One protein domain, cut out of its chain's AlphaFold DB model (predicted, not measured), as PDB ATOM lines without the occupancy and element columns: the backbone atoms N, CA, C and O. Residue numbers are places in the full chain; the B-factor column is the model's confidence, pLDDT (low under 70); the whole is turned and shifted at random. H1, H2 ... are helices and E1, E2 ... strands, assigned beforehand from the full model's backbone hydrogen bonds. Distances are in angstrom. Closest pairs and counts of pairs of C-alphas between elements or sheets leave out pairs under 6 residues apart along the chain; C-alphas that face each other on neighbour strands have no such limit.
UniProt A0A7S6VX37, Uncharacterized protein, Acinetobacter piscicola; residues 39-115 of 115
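This is residues 39 to 115 of the 115 residues of an uncharacterized protein of Acinetobacter piscicola (UniProt A0A7S6VX37). A twisted sheet of four antiparallel strands curls round one helix, H1, which packs in its hollow mainly against the edge strands E1 and E4. The printed part has 77 residues, in the order E1, E2, E3, E4, H1; the strands form a meander, each the antiparallel neighbour of the one before. The class is mixed, helices and strands, in two layers, with H1 on one face of the sheet. The whole is compact, radius of gyration of the C-alphas 11.6 A, spanning 33 by 22 by 21 A.

E1, residues 44 to 48, begins at C-alpha 44 (225.921, 263.124, 272.228). E2 is residues 55 to 62, 20.9 A; E3, residues 65 to 74, 26.9 A, bends by 53 degrees at residue 70; E4, residues 77 to 88, 28.0 A, bends by 79 degrees at residue 80. H1, residues 100 to 113, 19.8 A, ends at C-alpha 113 (221.248, 258.136, 267.682).

Hairpins join E1 and E2 (N 46 to O 59, 2.8 A), E2 and E3 (N 58 to O 69, 2.8 A), and E3 and E4 (N 68 to O 85, 2.8 A). H1 touches E4, closest C-alphas Val 78 and Ser 107, 5.6 A. It touches E1, closest C-alphas Val 45 and Gly 113, 6.2 A. E1 and E4 are apart. In H1 every O i to N i+4 pair is within hydrogen-bond range.

The C-alphas farthest apart, of Asp 75 and Asn 89, are 35.0 A apart. The printed part has no cut. The link E4 to H1 is long, 11 residues. Residues 114 to 115 are under pLDDT 70.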
ATOM      1  N   HIS A  39     234.596 273.409 268.411       89.12
ATOM      2  CA  HIS A  39     235.240 272.161 267.999       89.12
ATOM      3  C   HIS A  39     235.210 271.154 269.156       89.12
ATOM      4  O   HIS A  39     236.235 270.883 269.786       89.12
ATOM      5  N   PRO A  40     234.011 270.667 269.518       90.19
ATOM      6  CA  PRO A  40     233.845 269.768 270.648       90.19
ATOM      7  C   PRO A  40     234.506 268.418 270.372       90.19
ATOM      8  O   PRO A  40     234.661 268.009 269.221       90.19
ATOM      9  N   SER A  41     234.848 267.674 271.418       91.00
ATOM     10  CA  SER A  41     235.469 266.349 271.293       91.00
ATOM     11  C   SER A  41     234.471 265.297 270.807       91.00
ATOM     12  O   SER A  41     234.816 264.419 270.013       91.00
ATOM     13  N   LYS A  42     233.211 265.393 271.247       91.56
ATOM     14  CA  LYS A  42     232.126 264.481 270.863       91.56
ATOM     15  C   LYS A  42     230.776 265.189 270.801       91.56
ATOM     16  O   LYS A  42     230.560 266.164 271.512       91.56
ATOM     17  N   TYR A  43     229.866 264.613 270.022       93.81
ATOM     18  CA  TYR A  43     228.448 264.952 270.011       93.81
ATOM     19  C   TYR A  43     227.649 263.790 270.596       93.81
ATOM     20  O   TYR A  43     227.815 262.643 270.185       93.81
ATOM     21  N   GLU A  44     226.797 264.085 271.567       93.88
ATOM     22  CA  GLU A  44     225.921 263.124 272.228       93.88
ATOM     23  C   GLU A  44     224.478 263.593 272.073       93.88
ATOM     24  O   GLU A  44     224.126 264.686 272.511       93.88
ATOM     25  N   VAL A  45     223.640 262.791 271.419       93.75
ATOM     26  CA  VAL A  45     222.234 263.142 271.200       93.75
ATOM     27  C   VAL A  45     221.477 262.970 272.514       93.75
ATOM     28  O   VAL A  45     221.379 261.862 273.034       93.75
ATOM     29  N   LEU A  46     220.948 264.070 273.052       92.69
ATOM     30  CA  LEU A  46     220.123 264.057 274.260       92.69
ATOM     31  C   LEU A  46     218.660 263.785 273.918       92.69
ATOM     32  O   LEU A  46     218.002 262.983 274.570       92.69
ATOM     33  N   THR A  47     218.149 264.478 272.901       91.06
ATOM     34  CA  THR A  47     216.777 264.327 272.407       91.06
ATOM     35  C   THR A  47     216.791 264.421 270.890       91.06
ATOM     36  O   THR A  47     217.495 265.259 270.332       91.06
ATOM     37  N   TYR A  48     216.006 263.586 270.216       87.38
ATOM     38  CA  TYR A  48     215.785 263.676 268.776       87.38
ATOM     39  C   TYR A  48     214.361 263.231 268.442       87.38
ATOM     40  O   TYR A  48     213.796 262.373 269.123       87.38
ATOM     41  N   LEU A  49     213.779 263.817 267.394       86.81
ATOM     42  CA  LEU A  49     212.428 263.484 266.948       86.81
ATOM     43  C   LEU A  49     212.439 262.921 265.512       86.81
ATOM     44  O   LEU A  49     212.248 263.675 264.570       86.81
ATOM     45  N   PRO A  50     212.638 261.607 265.304       77.44
ATOM     46  CA  PRO A  50     212.904 261.044 263.971       77.44
ATOM     47  C   PRO A  50     211.674 260.997 263.050       77.44
ATOM     48  O   PRO A  50     211.808 260.794 261.850       77.44
ATOM     49  N   ASN A  51     210.469 261.149 263.609       80.69
ATOM     50  CA  ASN A  51     209.194 261.057 262.889       80.69
ATOM     51  C   ASN A  51     208.482 262.419 262.811       80.69
ATOM     52  O   ASN A  51     207.259 262.496 262.966       80.69
ATOM     53  N   CYS A  52     209.232 263.507 262.654       80.56
ATOM     54  CA  CYS A  52     208.633 264.817 262.425       80.56
ATOM     55  C   CYS A  52     208.196 264.975 260.952       80.56
ATOM     56  O   CYS A  52     208.563 264.185 260.083       80.56
ATOM     57  N   LYS A  53     207.401 266.009 260.656       83.50
ATOM     58  CA  LYS A  53     207.117 266.417 259.273       83.50
ATOM     59  C   LYS A  53     208.012 267.603 258.915       83.50
ATOM     60  O   LYS A  53     207.764 268.695 259.414       83.50
ATOM     61  N   GLY A  54     208.987 267.391 258.032       87.12
ATOM     62  CA  GLY A  54     209.942 268.424 257.620       87.12
ATOM     63  C   GLY A  54     211.138 268.489 258.566       87.12
ATOM     64  O   GLY A  54     211.832 267.490 258.731       87.12
ATOM     65  N   PHE A  55     211.357 269.651 259.182       92.62
ATOM     66  CA  PHE A  55     212.438 269.870 260.139       92.62
ATOM     67  C   PHE A  55     212.096 269.318 261.525       92.62
ATOM     68  O   PHE A  55     211.028 269.574 262.086       92.62
ATOM     69  N   CYS A  56     213.007 268.512 262.057       92.50
ATOM     70  CA  CYS A  56     212.880 267.790 263.309       92.50
ATOM     71  C   CYS A  56     213.764 268.445 264.363       92.50
ATOM     72  O   CYS A  56     214.959 268.585 264.120       92.50
ATOM     73  N   PRO A  57     213.252 268.747 265.563       94.50
ATOM     74  CA  PRO A  57     214.102 269.265 266.616       94.50
ATOM     75  C   PRO A  57     215.026 268.167 267.152       94.50
ATOM     76  O   PRO A  57     214.619 267.017 267.384       94.50
ATOM     77  N   ALA A  58     216.275 268.542 267.395       95.19
ATOM     78  CA  ALA A  58     217.240 267.773 268.160       95.19
ATOM     79  C   ALA A  58     217.924 268.651 269.204       95.19
ATOM     80  O   ALA A  58     218.165 269.842 269.019       95.19
ATOM     81  N   GLN A  59     218.293 268.001 270.300       96.12
ATOM     82  CA  GLN A  59     219.186 268.557 271.293       96.12
ATOM     83  C   GLN A  59     220.397 267.644 271.432       96.12
ATOM     84  O   GLN A  59     220.262 266.442 271.677       96.12
ATOM     85  N   LEU A  60     221.581 268.226 271.302       95.12
ATOM     86  CA  LEU A  60     222.857 267.546 271.425       95.12
ATOM     87  C   LEU A  60     223.667 268.166 272.560       95.12
ATOM     88  O   LEU A  60     223.651 269.375 272.785       95.12
ATOM     89  N   LYS A  61     224.423 267.328 273.258       94.75
ATOM     90  CA  LYS A  61     225.484 267.741 274.167       94.75
ATOM     91  C   LYS A  61     226.819 267.631 273.452       94.75
ATOM     92  O   LYS A  61     227.129 266.585 272.878       94.75
ATOM     93  N   ALA A  62     227.619 268.684 273.536       93.88
ATOM     94  CA  ALA A  62     228.944 268.727 272.945       93.88
ATOM     95  C   ALA A  62     229.932 269.334 273.949       93.88
ATOM     96  O   ALA A  62     229.982 270.544 274.136       93.88
ATOM     97  N   ASP A  63     230.673 268.480 274.655       93.06
ATOM     98  CA  ASP A  63     231.487 268.850 275.823       93.06
ATOM     99  C   ASP A  63     230.683 269.615 276.901       93.06
ATOM    100  O   ASP A  63     229.807 269.023 277.546       93.06
ATOM    101  N   ASP A  64     230.976 270.903 277.119       92.50
ATOM    102  CA  ASP A  64     230.260 271.807 278.030       92.50
ATOM    103  C   ASP A  64     229.161 272.635 277.339       92.50
ATOM    104  O   ASP A  64     228.545 273.506 277.961       92.50
ATOM    105  N   LEU A  65     228.899 272.348 276.062       94.44
ATOM    106  CA  LEU A  65     227.893 273.007 275.243       94.44
ATOM    107  C   LEU A  65     226.618 272.168 275.137       94.44
ATOM    108  O   LEU A  65     226.641 270.933 275.125       94.44
ATOM    109  N   THR A  66     225.494 272.862 275.014       95.56
ATOM    110  CA  THR A  66     224.209 272.297 274.586       95.56
ATOM    111  C   THR A  66     223.831 272.934 273.262       95.56
ATOM    112  O   THR A  66     223.878 274.151 273.140       95.56
ATOM    113  N   ILE A  67     223.477 272.125 272.275       95.19
ATOM    114  CA  ILE A  67     223.151 272.571 270.925       95.19
ATOM    115  C   ILE A  67     221.715 272.159 270.653       95.19
ATOM    116  O   ILE A  67     221.401 270.970 270.674       95.19
ATOM    117  N   ASN A  68     220.862 273.144 270.414       95.56
ATOM    118  CA  ASN A  68     219.534 272.937 269.864       95.56
ATOM    119  C   ASN A  68     219.617 273.212 268.369       95.56
ATOM    120  O   ASN A  68     220.256 274.177 267.959       95.56
ATOM    121  N   LEU A  69     219.014 272.353 267.568       95.00
ATOM    122  CA  LEU A  69     218.960 272.522 266.126       95.00
ATOM    123  C   LEU A  69     217.730 271.826 265.582       95.00
ATOM    124  O   LEU A  69     217.194 270.912 266.215       95.00
ATOM    125  N   ASP A  70     217.382 272.197 264.368       95.00
ATOM    126  CA  ASP A  70     216.376 271.537 263.567       95.00
ATOM    127  C   ASP A  70     217.063 270.801 262.410       95.00
ATOM    128  O   ASP A  70     218.031 271.287 261.833       95.00
ATOM    129  N   TYR A  71     216.622 269.587 262.081       94.12
ATOM    130  CA  TYR A  71     217.224 268.778 261.016       94.12
ATOM    131  C   TYR A  71     216.176 268.138 260.112       94.12
ATOM    132  O   TYR A  71     215.148 267.659 260.579       94.12
ATOM    133  N   GLU A  72     216.451 268.065 258.815       93.94
ATOM    134  CA  GLU A  72     215.635 267.309 257.867       93.94
ATOM    135  C   GLU A  72     216.250 265.926 257.643       93.94
ATOM    136  O   GLU A  72     217.409 265.802 257.232       93.94
ATOM    137  N   LEU A  73     215.463 264.880 257.898       91.38
ATOM    138  CA  LEU A  73     215.862 263.494 257.674       91.38
ATOM    139  C   LEU A  73     215.145 262.928 256.444       91.38
ATOM    140  O   LEU A  73     213.920 262.814 256.431       91.38
ATOM    141  N   VAL A  74     215.910 262.514 255.434       89.38
ATOM    142  CA  VAL A  74     215.396 261.877 254.212       89.38
ATOM    143  C   VAL A  74     216.132 260.563 254.001       89.38
ATOM    144  O   VAL A  74     217.361 260.521 254.021       89.38
ATOM    145  N   ASP A  75     215.380 259.472 253.848       87.75
ATOM    146  CA  ASP A  75     215.916 258.119 253.638       87.75
ATOM    147  C   ASP A  75     217.003 257.713 254.661       87.75
ATOM    148  O   ASP A  75     217.987 257.045 254.342       87.75
ATOM    149  N   GLY A  76     216.833 258.136 255.920       86.38
ATOM    150  CA  GLY A  76     217.760 257.840 257.017       86.38
ATOM    151  C   GLY A  76     219.053 258.665 257.016       86.38
ATOM    152  O   GLY A  76     219.947 258.375 257.807       86.38
ATOM    153  N   SER A  77     219.153 259.685 256.160       89.31
ATOM    154  CA  SER A  77     220.283 260.618 256.089       89.31
ATOM    155  C   SER A  77     219.834 262.045 256.398       89.31
ATOM    156  O   SER A  77     218.729 262.447 256.039       89.31
ATOM    157  N   VAL A  78     220.687 262.816 257.078       92.62
ATOM    158  CA  VAL A  78     220.421 264.238 257.350       92.62
ATOM    159  C   VAL A  78     220.741 265.046 256.095       92.62
ATOM    160  O   VAL A  78     221.892 265.080 255.662       92.62
ATOM    161  N   GLN A  79     219.728 265.695 255.526       92.19
ATOM    162  CA  GLN A  79     219.857 266.513 254.317       92.19
ATOM    163  C   GLN A  79     220.145 267.975 254.645       92.19
ATOM    164  O   GLN A  79     220.963 268.606 253.978       92.19
ATOM    165  N   GLN A  80     219.502 268.490 255.694       92.75
ATOM    166  CA  GLN A  80     219.628 269.875 256.126       92.75
ATOM    167  C   GLN A  80     219.677 269.959 257.655       92.75
ATOM    168  O   GLN A  80     219.025 269.171 258.340       92.75
ATOM    169  N   ILE A  81     220.445 270.917 258.173       93.31
ATOM    170  CA  ILE A  81     220.418 271.372 259.565       93.31
ATOM    171  C   ILE A  81     220.127 272.872 259.528       93.31
ATOM    172  O   ILE A  81     220.727 273.583 258.722       93.31
ATOM    173  N   ASP A  82     219.218 273.325 260.382       92.50
ATOM    174  CA  ASP A  82     218.762 274.708 260.493       92.50
ATOM    175  C   ASP A  82     218.560 275.115 261.967       92.50
ATOM    176  O   ASP A  82     218.677 274.282 262.871       92.50
ATOM    177  N   ASP A  83     218.315 276.406 262.208       91.56
ATOM    178  CA  ASP A  83     217.994 276.995 263.525       91.56
ATOM    179  C   ASP A  83     218.963 276.597 264.662       91.56
ATOM    180  O   ASP A  83     218.596 276.402 265.826       91.56
ATOM    181  N   VAL A  84     220.251 276.482 264.327       93.62
ATOM    182  CA  VAL A  84     221.295 276.073 265.272       93.62
ATOM    183  C   VAL A  84     221.492 277.140 266.344       93.62
ATOM    184  O   VAL A  84     221.981 278.237 266.082       93.62
ATOM    185  N   THR A  85     221.200 276.766 267.583       94.38
ATOM    186  CA  THR A  85     221.385 277.595 268.771       94.38
ATOM    187  C   THR A  85     222.281 276.871 269.765       94.38
ATOM    188  O   THR A  85     222.009 275.733 270.157       94.38
ATOM    189  N   VAL A  86     223.353 277.525 270.212       94.25
ATOM    190  CA  VAL A  86     224.343 276.921 271.112       94.25
ATOM    191  C   VAL A  86     224.338 277.621 272.459       94.25
ATOM    192  O   VAL A  86     224.365 278.844 272.543       94.25
ATOM    193  N   PHE A  87     224.366 276.836 273.527       94.12
ATOM    194  CA  PHE A  87     224.369 277.299 274.904       94.12
ATOM    195  C   PHE A  87     225.619 276.810 275.627       94.12
ATOM    196  O   PHE A  87     225.979 275.638 275.538       94.12
ATOM    197  N   LYS A  88     226.228 277.685 276.425       93.19
ATOM    198  CA  LYS A  88     227.296 277.360 277.376       93.19
ATOM    199  C   LYS A  88     226.871 277.828 278.760       93.19
ATOM    200  O   LYS A  88     226.623 279.014 278.959       93.19
ATOM    201  N   ASN A  89     226.773 276.914 279.725       90.44
ATOM    202  CA  ASN A  89     226.293 277.218 281.085       90.44
ATOM    203  C   ASN A  89     224.958 278.000 281.099       90.44
ATOM    204  O   ASN A  89     224.836 279.019 281.776       90.44
ATOM    205  N   SER A  90     223.977 277.549 280.307       88.38
ATOM    206  CA  SER A  90     222.653 278.185 280.138       88.38
ATOM    207  C   SER A  90     222.653 279.583 279.509       88.38
ATOM    208  O   SER A  90     221.602 280.216 279.440       88.38
ATOM    209  N   LYS A  91     223.802 280.070 279.028       91.44
ATOM    210  CA  LYS A  91     223.899 281.300 278.245       91.44
ATOM    211  C   LYS A  91     223.993 280.951 276.765       91.44
ATOM    212  O   LYS A  91     224.868 280.177 276.381       91.44
ATOM    213  N   GLU A  92     223.107 281.523 275.963       92.75
ATOM    214  CA  GLU A  92     223.185 281.442 274.504       92.75
ATOM    215  C   GLU A  92     224.467 282.124 274.004       92.75
ATOM    216  O   GLU A  92     224.864 283.181 274.510       92.75
ATOM    217  N   LEU A  93     225.148 281.481 273.061       90.31
ATOM    218  CA  LEU A  93     226.296 282.037 272.360       90.31
ATOM    219  C   LEU A  93     225.795 282.777 271.119       90.31
ATOM    220  O   LEU A  93     225.152 282.169 270.266       90.31
ATOM    221  N   SER A  94     226.114 284.067 271.018       82.31
ATOM    222  CA  SER A  94     225.862 284.856 269.812       82.31
ATOM    223  C   SER A  94     226.648 284.268 268.635       82.31
ATOM    224  O   SER A  94     227.845 284.022 268.771       82.31
ATOM    225  N   GLU A  95     225.974 284.065 267.499       78.12
ATOM    226  CA  GLU A  95     226.568 283.728 266.195       78.12
ATOM    227  C   GLU A  95     227.601 282.581 266.240       78.12
ATOM    228  O   GLU A  95     228.813 282.791 266.220       78.12
ATOM    229  N   VAL A  96     227.134 281.328 266.266       85.38
ATOM    230  CA  VAL A  96     228.018 280.160 266.121       85.38
ATOM    231  C   VAL A  96     228.184 279.794 264.654       85.38
ATOM    232  O   VAL A  96     227.206 279.587 263.939       85.38
ATOM    233  N   TYR A  97     229.437 279.656 264.221       85.81
ATOM    234  CA  TYR A  97     229.747 279.112 262.905       85.81
ATOM    235  C   TYR A  97     229.994 277.608 263.007       85.81
ATOM    236  O   TYR A  97     230.871 277.154 263.745       85.81
ATOM    237  N   LEU A  98     229.218 276.843 262.241       88.44
ATOM    238  CA  LEU A  98     229.465 275.429 262.002       88.44
ATOM    239  C   LEU A  98     230.119 275.273 260.635       88.44
ATOM    240  O   LEU A  98     229.505 275.553 259.602       88.44
ATOM    241  N   ASP A  99     231.364 274.810 260.623       90.25
ATOM    242  CA  ASP A  99     231.997 274.420 259.375       90.25
ATOM    243  C   ASP A  99     231.465 273.061 258.888       90.25
ATOM    244  O   ASP A  99     230.760 272.332 259.594       90.25
ATOM    245  N   ARG A 100     231.813 272.706 257.650       91.50
ATOM    246  CA  ARG A 100     231.358 271.466 257.015       91.50
ATOM    247  C   ARG A 100     231.696 270.213 257.832       91.50
ATOM    248  O   ARG A 100     230.892 269.287 257.862       91.50
ATOM    249  N   SER A 101     232.863 270.164 258.471       92.38
ATOM    250  CA  SER A 101     233.260 269.021 259.293       92.38
ATOM    251  C   SER A 101     232.387 268.896 260.542       92.38
ATOM    252  O   SER A 101     231.951 267.793 260.863       92.38
ATOM    253  N   GLU A 102     232.037 270.006 261.197       93.38
ATOM    254  CA  GLU A 102     231.110 269.996 262.334       93.38
ATOM    255  C   GLU A 102     229.698 269.591 261.913       93.38
ATOM    256  O   GLU A 102     229.070 268.770 262.582       93.38
ATOM    257  N   TYR A 103     229.233 270.075 260.759       92.94
ATOM    258  CA  TYR A 103     227.965 269.646 260.175       92.94
ATOM    259  C   TYR A 103     227.931 268.123 259.967       92.94
ATOM    260  O   TYR A 103     227.017 267.451 260.441       92.94
ATOM    261  N   GLU A 104     228.957 267.550 259.325       94.19
ATOM    262  CA  GLU A 104     229.058 266.104 259.077       94.19
ATOM    263  C   GLU A 104     229.086 265.293 260.387       94.19
ATOM    264  O   GLU A 104     228.441 264.244 260.490       94.19
ATOM    265  N   ARG A 105     229.780 265.790 261.419       95.00
ATOM    266  CA  ARG A 105     229.837 265.160 262.750       95.00
ATOM    267  C   ARG A 105     228.483 265.180 263.457       95.00
ATOM    268  O   ARG A 105     228.103 264.169 264.050       95.00
ATOM    269  N   ILE A 106     227.750 266.290 263.376       94.38
ATOM    270  CA  ILE A 106     226.398 266.419 263.932       94.38
ATOM    271  C   ILE A 106     225.432 265.486 263.197       94.38
ATOM    272  O   ILE A 106     224.724 264.713 263.842       94.38
ATOM    273  N   SER A 107     225.440 265.485 261.860       94.06
ATOM    274  CA  SER A 107     224.615 264.579 261.055       94.06
ATOM    275  C   SER A 107     224.870 263.113 261.410       94.06
ATOM    276  O   SER A 107     223.924 262.353 261.616       94.06
ATOM    277  N   ALA A 108     226.139 262.716 261.549       94.19
ATOM    278  CA  ALA A 108     226.507 261.362 261.951       94.19
ATOM    279  C   ALA A 108     226.017 261.015 263.366       94.19
ATOM    280  O   ALA A 108     225.558 259.895 263.591       94.19
ATOM    281  N   ALA A 109     226.075 261.962 264.308       93.88
ATOM    282  CA  ALA A 109     225.552 261.771 265.657       93.88
ATOM    283  C   ALA A 109     224.029 261.572 265.653       93.88
ATOM    284  O   ALA A 109     223.543 260.647 266.302       93.88
ATOM    285  N   ILE A 110     223.288 262.375 264.881       92.12
ATOM    286  CA  ILE A 110     221.830 262.252 264.733       92.12
ATOM    287  C   ILE A 110     221.472 260.888 264.134       92.12
ATOM    288  O   ILE A 110     220.735 260.131 264.757       92.12
ATOM    289  N   VAL A 111     222.050 260.516 262.986       92.00
ATOM    290  CA  VAL A 111     221.787 259.216 262.333       92.00
ATOM    291  C   VAL A 111     222.204 258.038 263.223       92.00
ATOM    292  O   VAL A 111     221.524 257.013 263.268       92.00
ATOM    293  N   GLY A 112     223.310 258.173 263.961       87.00
ATOM    294  CA  GLY A 112     223.769 257.174 264.925       87.00
ATOM    295  C   GLY A 112     222.839 257.017 266.132       87.00
ATOM    296  O   GLY A 112     222.683 255.900 266.622       87.00
ATOM    297  N   GLY A 113     222.208 258.107 266.577       77.00
ATOM    298  CA  GLY A 113     221.248 258.136 267.682       77.00
ATOM    299  C   GLY A 113     219.855 257.601 267.335       77.00
ATOM    300  O   GLY A 113     219.115 257.245 268.246       77.00
ATOM    301  N   VAL A 114     219.512 257.486 266.044       65.25
ATOM    302  CA  VAL A 114     218.244 256.903 265.543       65.25
ATOM    303  C   VAL A 114     218.174 255.370 265.726       65.25
ATOM    304  O   VAL A 114     217.149 254.759 265.428       65.25
ATOM    305  N   LYS A 115     219.244 254.729 266.214       55.94
ATOM    306  CA  LYS A 115     219.280 253.282 266.483       55.94
ATOM    307  C   LYS A 115     218.518 252.855 267.735       55.94
ATOM    308  O   LYS A 115     218.602 253.560 268.762       55.94
TER     309      LYS A 115